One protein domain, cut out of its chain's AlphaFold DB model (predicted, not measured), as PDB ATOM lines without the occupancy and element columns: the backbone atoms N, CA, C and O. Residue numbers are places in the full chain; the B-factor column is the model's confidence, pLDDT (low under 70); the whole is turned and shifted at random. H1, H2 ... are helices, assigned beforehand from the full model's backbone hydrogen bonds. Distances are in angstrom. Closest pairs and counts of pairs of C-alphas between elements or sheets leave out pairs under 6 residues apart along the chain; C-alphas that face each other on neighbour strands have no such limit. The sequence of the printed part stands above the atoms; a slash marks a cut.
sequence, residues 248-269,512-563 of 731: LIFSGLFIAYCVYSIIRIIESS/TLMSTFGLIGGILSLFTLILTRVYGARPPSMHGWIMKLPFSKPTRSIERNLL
ATOM      1  N   LEU A 248      23.256 -13.772  -0.688       82.81
ATOM      2  CA  LEU A 248      23.451 -15.185  -0.359       82.81
ATOM      3  C   LEU A 248      24.922 -15.592  -0.531       82.81
ATOM      4  O   LEU A 248      25.493 -16.190   0.378       82.81
ATOM      5  N   ILE A 249      25.564 -15.185  -1.632       85.38
ATOM      6  CA  ILE A 249      26.990 -15.446  -1.888       85.38
ATOM      7  C   ILE A 249      27.877 -14.803  -0.813       85.38
ATOM      8  O   ILE A 249      28.702 -15.493  -0.219       85.38
ATOM      9  N   PHE A 250      27.700 -13.511  -0.515       86.25
ATOM     10  CA  PHE A 250      28.511 -12.832   0.506       86.25
ATOM     11  C   PHE A 250      28.270 -13.388   1.913       86.25
ATOM     12  O   PHE A 250      29.219 -13.511   2.685       86.25
ATOM     13  N   SER A 251      27.037 -13.783   2.241       83.12
ATOM     14  CA  SER A 251      26.734 -14.438   3.520       83.12
ATOM     15  C   SER A 251      27.373 -15.827   3.606       83.12
ATOM     16  O   SER A 251      27.939 -16.174   4.637       83.12
ATOM     17  N   GLY A 252      27.355 -16.603   2.517       84.25
ATOM     18  CA  GLY A 252      28.038 -17.895   2.434       84.25
ATOM     19  C   GLY A 252      29.557 -17.767   2.581       84.25
ATOM     20  O   GLY A 252      30.157 -18.491   3.373       84.25
ATOM     21  N   LEU A 253      30.170 -16.797   1.893       87.00
ATOM     22  CA  LEU A 253      31.598 -16.483   2.031       87.00
ATOM     23  C   LEU A 253      31.953 -16.025   3.450       87.00
ATOM     24  O   LEU A 253      32.983 -16.425   3.984       87.00
ATOM     25  N   PHE A 254      31.091 -15.228   4.085       88.94
ATOM     26  CA  PHE A 254      31.271 -14.802   5.471       88.94
ATOM     27  C   PHE A 254      31.212 -15.980   6.451       88.94
ATOM     28  O   PHE A 254      32.074 -16.093   7.323       88.94
ATOM     29  N   ILE A 255      30.246 -16.890   6.288       86.50
ATOM     30  CA  ILE A 255      30.143 -18.104   7.113       86.50
ATOM     31  C   ILE A 255      31.373 -18.996   6.905       86.50
ATOM     32  O   ILE A 255      31.970 -19.439   7.884       86.50
ATOM     33  N   ALA A 256      31.800 -19.206   5.656       84.75
ATOM     34  CA  ALA A 256      33.009 -19.969   5.348       84.75
ATOM     35  C   ALA A 256      34.259 -19.346   5.993       84.75
ATOM     36  O   ALA A 256      35.074 -20.060   6.575       84.75
ATOM     37  N   TYR A 257      34.376 -18.015   5.969       89.56
ATOM     38  CA  TYR A 257      35.456 -17.295   6.642       89.56
ATOM     39  C   TYR A 257      35.404 -17.436   8.171       89.56
ATOM     40  O   TYR A 257      36.447 -17.598   8.807       89.56
ATOM     41  N   CYS A 258      34.212 -17.419   8.774       86.44
ATOM     42  CA  CYS A 258      34.052 -17.653  10.211       86.44
ATOM     43  C   CYS A 258      34.498 -19.070  10.599       86.44
ATOM     44  O   CYS A 258      35.242 -19.229  11.562       86.44
ATOM     45  N   VAL A 259      34.105 -20.088   9.823       85.94
ATOM     46  CA  VAL A 259      34.540 -21.481  10.036       85.94
ATOM     47  C   VAL A 259      36.059 -21.602   9.894       85.94
ATOM     48  O   VAL A 259      36.710 -22.158  10.776       85.94
ATOM     49  N   TYR A 260      36.635 -21.018   8.841       88.31
ATOM     50  CA  TYR A 260      38.085 -20.981   8.636       88.31
ATOM     51  C   TYR A 260      38.823 -20.310   9.806       88.31
ATOM     52  O   TYR A 260      39.824 -20.833  10.289       88.31
ATOM     53  N   SER A 261      38.306 -19.185  10.304       86.75
ATOM     54  CA  SER A 261      38.911 -18.455  11.423       86.75
ATOM     55  C   SER A 261      38.901 -19.276  12.715       86.75
ATOM     56  O   SER A 261      39.885 -19.268  13.445       86.75
ATOM     57  N   ILE A 262      37.826 -20.029  12.982       84.56
ATOM     58  CA  ILE A 262      37.744 -20.917  14.152       84.56
ATOM     59  C   ILE A 262      38.767 -22.054  14.052       84.56
ATOM     60  O   ILE A 262      39.465 -22.317  15.029       84.56
ATOM     61  N   ILE A 263      38.892 -22.695  12.884       83.81
ATOM     62  CA  ILE A 263      39.891 -23.755  12.656       83.81
ATOM     63  C   ILE A 263      41.300 -23.199  12.889       83.81
ATOM     64  O   ILE A 263      42.072 -23.766  13.659       83.81
ATOM     65  N   ARG A 264      41.595 -22.026  12.321       85.25
ATOM     66  CA  ARG A 264      42.887 -21.352  12.474       85.25
ATOM     67  C   ARG A 264      43.222 -20.997  13.931       85.25
ATOM     68  O   ARG A 264      44.376 -21.109  14.319       85.25
ATOM     69  N   ILE A 265      42.240 -20.610  14.753       84.81
ATOM     70  CA  ILE A 265      42.447 -20.360  16.198       84.81
ATOM     71  C   ILE A 265      42.755 -21.662  16.953       84.81
ATOM     72  O   ILE A 265      43.540 -21.664  17.902       84.81
ATOM     73  N   ILE A 266      42.123 -22.775  16.569       81.06
ATOM     74  CA  ILE A 266      42.369 -24.075  17.208       81.06
ATOM     75  C   ILE A 266      43.791 -24.549  16.893       81.06
ATOM     76  O   ILE A 266      44.506 -24.958  17.808       81.06
ATOM     77  N   GLU A 267      44.196 -24.427  15.629       83.25
ATOM     78  CA  GLU A 267      45.493 -24.870  15.100       83.25
ATOM     79  C   GLU A 267      46.619 -23.830  15.257       83.25
ATOM     80  O   GLU A 267      47.729 -24.040  14.774       83.25
ATOM     81  N   SER A 268      46.360 -22.701  15.924       83.31
ATOM     82  CA  SER A 268      47.330 -21.613  16.063       83.31
ATOM     83  C   SER A 268      48.585 -22.065  16.815       83.31
ATOM     84  O   SER A 268      48.469 -22.615  17.917       83.31
ATOM     85  N   SER A 269      49.767 -21.739  16.292       83.19
ATOM     86  CA  SER A 269      51.027 -21.951  17.003       83.19
ATOM     87  C   SER A 269      51.242 -20.939  18.133       83.19
ATOM     88  O   SER A 269      50.647 -19.854  18.181       83.19
ATOM     89  N   THR A 512      44.262 -15.269  18.018       84.56
ATOM     90  CA  THR A 512      43.306 -15.319  19.124       84.56
ATOM     91  C   THR A 512      41.919 -14.932  18.637       84.56
ATOM     92  O   THR A 512      41.734 -14.251  17.623       84.56
ATOM     93  N   LEU A 513      40.904 -15.337  19.392       82.31
ATOM     94  CA  LEU A 513      39.531 -14.933  19.113       82.31
ATOM     95  C   LEU A 513      39.364 -13.394  19.157       82.31
ATOM     96  O   LEU A 513      38.601 -12.818  18.385       82.31
ATOM     97  N   MET A 514      40.158 -12.705  19.983       81.81
ATOM     98  CA  MET A 514      40.195 -11.241  20.030       81.81
ATOM     99  C   MET A 514      40.757 -10.607  18.747       81.81
ATOM    100  O   MET A 514      40.157  -9.662  18.228       81.81
ATOM    101  N   SER A 515      41.869 -11.118  18.199       80.69
ATOM    102  CA  SER A 515      42.425 -10.580  16.944       80.69
ATOM    103  C   SER A 515      41.494 -10.844  15.755       80.69
ATOM    104  O   SER A 515      41.303  -9.980  14.894       80.69
ATOM    105  N   THR A 516      40.836 -12.004  15.743       85.56
ATOM    106  CA  THR A 516      39.901 -12.389  14.677       85.56
ATOM    107  C   THR A 516      38.576 -11.630  14.718       85.56
ATOM    108  O   THR A 516      38.026 -11.367  13.652       85.56
ATOM    109  N   PHE A 517      38.078 -11.172  15.875       86.94
ATOM    110  CA  PHE A 517      36.863 -10.343  15.917       86.94
ATOM    111  C   PHE A 517      36.994  -9.038  15.128       86.94
ATOM    112  O   PHE A 517      36.057  -8.651  14.423       86.94
ATOM    113  N   GLY A 518      38.155  -8.383  15.205       85.88
ATOM    114  CA  GLY A 518      38.435  -7.187  14.409       85.88
ATOM    115  C   GLY A 518      38.400  -7.478  12.906       85.88
ATOM    116  O   GLY A 518      37.795  -6.727  12.142       85.88
ATOM    117  N   LEU A 519      38.973  -8.611  12.488       88.38
ATOM    118  CA  LEU A 519      38.980  -9.050  11.087       88.38
ATOM    119  C   LEU A 519      37.583  -9.442  10.586       88.38
ATOM    120  O   LEU A 519      37.181  -9.019   9.503       88.38
ATOM    121  N   ILE A 520      36.817 -10.190  11.387       90.62
ATOM    122  CA  ILE A 520      35.434 -10.586  11.084       90.62
ATOM    123  C   ILE A 520      34.555  -9.339  10.929       90.62
ATOM    124  O   ILE A 520      33.811  -9.227   9.953       90.62
ATOM    125  N   GLY A 521      34.674  -8.375  11.850       88.88
ATOM    126  CA  GLY A 521      33.972  -7.094  11.761       88.88
ATOM    127  C   GLY A 521      34.373  -6.292  10.518       88.88
ATOM    128  O   GLY A 521      33.508  -5.772   9.811       88.88
ATOM    129  N   GLY A 522      35.670  -6.262  10.198       91.62
ATOM    130  CA  GLY A 522      36.201  -5.629   8.990       91.62
ATOM    131  C   GLY A 522      35.623  -6.229   7.707       91.62
ATOM    132  O   GLY A 522      35.114  -5.494   6.862       91.62
ATOM    133  N   ILE A 523      35.608  -7.556   7.582       90.69
ATOM    134  CA  ILE A 523      35.073  -8.255   6.403       90.69
ATOM    135  C   ILE A 523      33.558  -8.076   6.280       90.69
ATOM    136  O   ILE A 523      33.060  -7.816   5.184       90.69
ATOM    137  N   LEU A 524      32.820  -8.135   7.392       89.50
ATOM    138  CA  LEU A 524      31.383  -7.852   7.387       89.50
ATOM    139  C   LEU A 524      31.102  -6.414   6.914       89.50
ATOM    140  O   LEU A 524      30.214  -6.184   6.087       89.50
ATOM    141  N   SER A 525      31.888  -5.445   7.393       88.81
ATOM    142  CA  SER A 525      31.782  -4.047   6.958       88.81
ATOM    143  C   SER A 525      32.127  -3.876   5.472       88.81
ATOM    144  O   SER A 525      31.453  -3.140   4.756       88.81
ATOM    145  N   LEU A 526      33.110  -4.626   4.968       92.31
ATOM    146  CA  LEU A 526      33.503  -4.612   3.564       92.31
ATOM    147  C   LEU A 526      32.393  -5.180   2.670       92.31
ATOM    148  O   LEU A 526      32.023  -4.557   1.677       92.31
ATOM    149  N   PHE A 527      31.830  -6.336   3.024       89.88
ATOM    150  CA  PHE A 527      30.749  -6.955   2.254       89.88
ATOM    151  C   PHE A 527      29.495  -6.083   2.232       89.88
ATOM    152  O   PHE A 527      28.886  -5.899   1.177       89.88
ATOM    153  N   THR A 528      29.139  -5.478   3.367       85.19
ATOM    154  CA  THR A 528      28.020  -4.527   3.428       85.19
ATOM    155  C   THR A 528      28.306  -3.253   2.631       85.19
ATOM    156  O   THR A 528      27.409  -2.761   1.941       85.19
ATOM    157  N   LEU A 529      29.543  -2.747   2.620       87.12
ATOM    158  CA  LEU A 529      29.949  -1.603   1.797       87.12
ATOM    159  C   LEU A 529      29.886  -1.915   0.294       87.12
ATOM    160  O   LEU A 529      29.381  -1.104  -0.483       87.12
ATOM    161  N   ILE A 530      30.342  -3.095  -0.130       86.75
ATOM    162  CA  ILE A 530      30.256  -3.536  -1.529       86.75
ATOM    163  C   ILE A 530      28.788  -3.661  -1.947       86.75
ATOM    164  O   ILE A 530      28.386  -3.080  -2.955       86.75
ATOM    165  N   LEU A 531      27.961  -4.340  -1.145       84.44
ATOM    166  CA  LEU A 531      26.527  -4.483  -1.414       84.44
ATOM    167  C   LEU A 531      25.822  -3.121  -1.496       84.44
ATOM    168  O   LEU A 531      25.047  -2.877  -2.423       84.44
ATOM    169  N   THR A 532      26.128  -2.199  -0.582       82.12
ATOM    170  CA  THR A 532      25.536  -0.850  -0.581       82.12
ATOM    171  C   THR A 532      26.040   0.032  -1.724       82.12
ATOM    172  O   THR A 532      25.261   0.834  -2.234       82.12
ATOM    173  N   ARG A 533      27.283  -0.119  -2.195       82.69
ATOM    174  CA  ARG A 533      27.790   0.583  -3.394       82.69
ATOM    175  C   ARG A 533      27.222   0.029  -4.700       82.69
ATOM    176  O   ARG A 533      26.952   0.790  -5.628       82.69
ATOM    177  N   VAL A 534      27.033  -1.283  -4.787       82.69
ATOM    178  CA  VAL A 534      26.538  -1.940  -6.003       82.69
ATOM    179  C   VAL A 534      25.034  -1.702  -6.182       82.69
ATOM    180  O   VAL A 534      24.609  -1.261  -7.255       82.69
ATOM    181  N   TYR A 535      24.244  -1.924  -5.127       77.38
ATOM    182  CA  TYR A 535      22.776  -1.877  -5.182       77.38
ATOM    183  C   TYR A 535      22.160  -0.609  -4.581       77.38
ATOM    184  O   TYR A 535      21.009  -0.297  -4.869       77.38
ATOM    185  N   GLY A 536      22.912   0.154  -3.785       69.12
ATOM    186  CA  GLY A 536      22.388   1.317  -3.073       69.12
ATOM    187  C   GLY A 536      21.705   0.960  -1.748       69.12
ATOM    188  O   GLY A 536      21.120  -0.112  -1.569       69.12
ATOM    189  N   ALA A 537      21.752   1.890  -0.790       64.81
ATOM    190  CA  ALA A 537      21.057   1.732   0.490       64.81
ATOM    191  C   ALA A 537      19.521   1.796   0.337       64.81
ATOM    192  O   ALA A 537      18.809   1.220   1.154       64.81
ATOM    193  N   ARG A 538      19.021   2.466  -0.718       60.16
ATOM    194  CA  ARG A 538      17.592   2.629  -1.060       60.16
ATOM    195  C   ARG A 538      17.393   2.699  -2.589       60.16
ATOM    196  O   ARG A 538      18.302   3.186  -3.269       60.16
ATOM    197  N   PRO A 539      16.234   2.297  -3.136       50.47
ATOM    198  CA  PRO A 539      15.769   2.760  -4.445       50.47
ATOM    199  C   PRO A 539      15.099   4.140  -4.260       50.47
ATOM    200  O   PRO A 539      14.204   4.219  -3.424       50.47
ATOM    201  N   PRO A 540      15.478   5.253  -4.925       53.12
ATOM    202  CA  PRO A 540      16.563   5.535  -5.863       53.12
ATOM    203  C   PRO A 540      17.707   6.288  -5.152       53.12
ATOM    204  O   PRO A 540      17.701   7.511  -5.033       53.12
ATOM    205  N   SER A 541      18.712   5.583  -4.636       50.34
ATOM    206  CA  SER A 541      19.872   6.243  -4.021       50.34
ATOM    207  C   SER A 541      20.916   6.602  -5.080       50.34
ATOM    208  O   SER A 541      21.261   5.786  -5.935       50.34
ATOM    209  N   MET A 542      21.495   7.807  -4.997       53.72
ATOM    210  CA  MET A 542      22.527   8.291  -5.937       53.72
ATOM    211  C   MET A 542      23.795   7.411  -6.010       53.72
ATOM    212  O   MET A 542      24.665   7.649  -6.853       53.72
ATOM    213  N   HIS A 543      23.930   6.422  -5.124       55.31
ATOM    214  CA  HIS A 543      25.157   5.666  -4.888       55.31
ATOM    215  C   HIS A 543      25.161   4.258  -5.512       55.31
ATOM    216  O   HIS A 543      26.239   3.679  -5.605       55.31
ATOM    217  N   GLY A 544      24.019   3.725  -5.973       67.56
ATOM    218  CA  GLY A 544      23.936   2.391  -6.588       67.56
ATOM    219  C   GLY A 544      24.397   2.380  -8.049       67.56
ATOM    220  O   GLY A 544      23.771   3.011  -8.902       67.56
ATOM    221  N   TRP A 545      25.478   1.661  -8.359       70.81
ATOM    222  CA  TRP A 545      26.025   1.577  -9.723       70.81
ATOM    223  C   TRP A 545      25.091   0.837 -10.686       70.81
ATOM    224  O   TRP A 545      24.890   1.285 -11.814       70.81
ATOM    225  N   ILE A 546      24.463  -0.256 -10.236       69.88
ATOM    226  CA  ILE A 546      23.585  -1.075 -11.089       69.88
ATOM    227  C   ILE A 546      22.331  -0.306 -11.518       69.88
ATOM    228  O   ILE A 546      21.856  -0.473 -12.639       69.88
ATOM    229  N   MET A 547      21.833   0.597 -10.672       61.66
ATOM    230  CA  MET A 547      20.676   1.438 -10.998       61.66
ATOM    231  C   MET A 547      20.996   2.541 -12.022       61.66
ATOM    232  O   MET A 547      20.074   3.082 -12.627       61.66
ATOM    233  N   LYS A 548      22.283   2.853 -12.256       65.62
ATOM    234  CA  LYS A 548      22.741   3.813 -13.280       65.62
ATOM    235  C   LYS A 548      22.982   3.174 -14.652       65.62
ATOM    236  O   LYS A 548      23.232   3.895 -15.615       65.62
ATOM    237  N   LEU A 549      22.926   1.843 -14.760       66.50
ATOM    238  CA  LEU A 549      23.116   1.156 -16.036       66.50
ATOM    239  C   LEU A 549      21.917   1.401 -16.977       66.50
ATOM    240  O   LEU A 549      20.764   1.341 -16.545       66.50
ATOM    241  N   PRO A 550      22.161   1.613 -18.283       58.25
ATOM    242  CA  PRO A 550      21.165   2.105 -19.246       58.25
ATOM    243  C   PRO A 550      19.999   1.139 -19.528       58.25
ATOM    244  O   PRO A 550      19.012   1.524 -20.157       58.25
ATOM    245  N   PHE A 551      20.087  -0.105 -19.051       55.38
ATOM    246  CA  PHE A 551      19.044  -1.130 -19.172       55.38
ATOM    247  C   PHE A 551      17.914  -0.968 -18.141       55.38
ATOM    248  O   PHE A 551      16.840  -1.549 -18.289       55.38
ATOM    249  N   SER A 552      18.133  -0.145 -17.115       50.47
ATOM    250  CA  SER A 552      17.174   0.189 -16.066       50.47
ATOM    251  C   SER A 552      16.568   1.563 -16.370       50.47
ATOM    252  O   SER A 552      17.082   2.593 -15.941       50.47
ATOM    253  N   LYS A 553      15.473   1.610 -17.137       49.38
ATOM    254  CA  LYS A 553      14.640   2.823 -17.265       49.38
ATOM    255  C   LYS A 553      13.431   2.724 -16.322       49.38
ATOM    256  O   LYS A 553      12.366   2.309 -16.780       49.38
ATOM    257  N   PRO A 554      13.530   3.119 -15.036       50.91
ATOM    258  CA  PRO A 554      12.359   3.237 -14.161       50.91
ATOM    259  C   PRO A 554      11.442   4.402 -14.579       50.91
ATOM    260  O   PRO A 554      10.263   4.427 -14.227       50.91
ATOM    261  N   THR A 555      11.944   5.330 -15.402       47.34
ATOM    262  CA  THR A 555      11.213   6.518 -15.868       47.34
ATOM    263  C   THR A 555       9.981   6.185 -16.708       47.34
ATOM    264  O   THR A 555       8.962   6.849 -16.566       47.34
ATOM    265  N   ARG A 556       9.995   5.094 -17.493       46.28
ATOM    266  CA  ARG A 556       8.834   4.693 -18.316       46.28
ATOM    267  C   ARG A 556       7.649   4.141 -17.514       46.28
ATOM    268  O   ARG A 556       6.538   4.119 -18.038       46.28
ATOM    269  N   SER A 557       7.873   3.667 -16.286       43.94
ATOM    270  CA  SER A 557       6.812   3.125 -15.420       43.94
ATOM    271  C   SER A 557       6.121   4.236 -14.630       43.94
ATOM    272  O   SER A 557       4.894   4.305 -14.594       43.94
ATOM    273  N   ILE A 558       6.915   5.159 -14.077       46.44
ATOM    274  CA  ILE A 558       6.424   6.312 -13.317       46.44
ATOM    275  C   ILE A 558       5.668   7.274 -14.237       46.44
ATOM    276  O   ILE A 558       4.563   7.674 -13.904       46.44
ATOM    277  N   GLU A 559       6.192   7.552 -15.435       45.47
ATOM    278  CA  GLU A 559       5.520   8.398 -16.429       45.47
ATOM    279  C   GLU A 559       4.175   7.800 -16.872       45.47
ATOM    280  O   GLU A 559       3.187   8.518 -16.957       45.47
ATOM    281  N   ARG A 560       4.083   6.475 -17.069       46.38
ATOM    282  CA  ARG A 560       2.812   5.808 -17.409       46.38
ATOM    283  C   ARG A 560       1.824   5.745 -16.251       46.38
ATOM    284  O   ARG A 560       0.630   5.852 -16.512       46.38
ATOM    285  N   ASN A 561       2.286   5.563 -15.014       45.59
ATOM    286  CA  ASN A 561       1.410   5.575 -13.840       45.59
ATOM    287  C   ASN A 561       0.933   6.991 -13.501       45.59
ATOM    288  O   ASN A 561      -0.243   7.148 -13.194       45.59
ATOM    289  N   LEU A 562       1.786   8.009 -13.661       42.88
ATOM    290  CA  LEU A 562       1.411   9.423 -13.561       42.88
ATOM    291  C   LEU A 562       0.454   9.827 -14.693       42.88
ATOM    292  O   LEU A 562      -0.569  10.450 -14.439       42.88
ATOM    293  N   LEU A 563       0.711   9.417 -15.940       46.00
ATOM    294  CA  LEU A 563      -0.204   9.669 -17.063       46.00
ATOM    295  C   LEU A 563      -1.553   8.955 -16.888       46.00
ATOM    296  O   LEU A 563      -2.588   9.505 -17.264       46.00
TER     297      LEU A 563
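This is residues 248 to 269 and 512 to 563 of the 731 residues of an uncharacterized protein of Lichtheimia corymbifera JMRC:FSU:9682 (UniProt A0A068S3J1). Two long helices, H2 and H1, lie side by side and run opposite ways; beyond the last residue of H2 a winding tail, residues 536 to 554, leads to the short helix H3, which sticks out alone and lengthens the outline. The printed part has 74 residues with three named helices, H1, H2, H3 along the chain, and no named strand: all helix. It is extended, with a radius of gyration of the C-alphas of 19.3 A and spans of 68 by 18 by 18 A.

H2, residues 513 to 535, measures 32.3 A from C-alpha 513 at (39.531, -14.933, 19.113) to C-alpha 535. H1, residues 248 to 266, measures 27.3 A. H3, residues 555 to 563, measures 11.9 A and ends at (-0.204, 9.669, -17.063).

H2 and H1 touch at a shallow tilt of 12 degrees; their closest C-alphas, Phe 250 and Phe 527, are 6.5 A apart. H3 stands free, apart from both. Every O i to N i+4 pair is within hydrogen-bond range in H1, 17 of 19 in H2 and 4 of 5 in H3.

Residues 270 to 511 are not printed; C-alphas 269 and 512 are 10.4 A apart across this cut. H2 to H3 is a long link. Confidence is under 70 at residues 536 to 544 and 546 to 563.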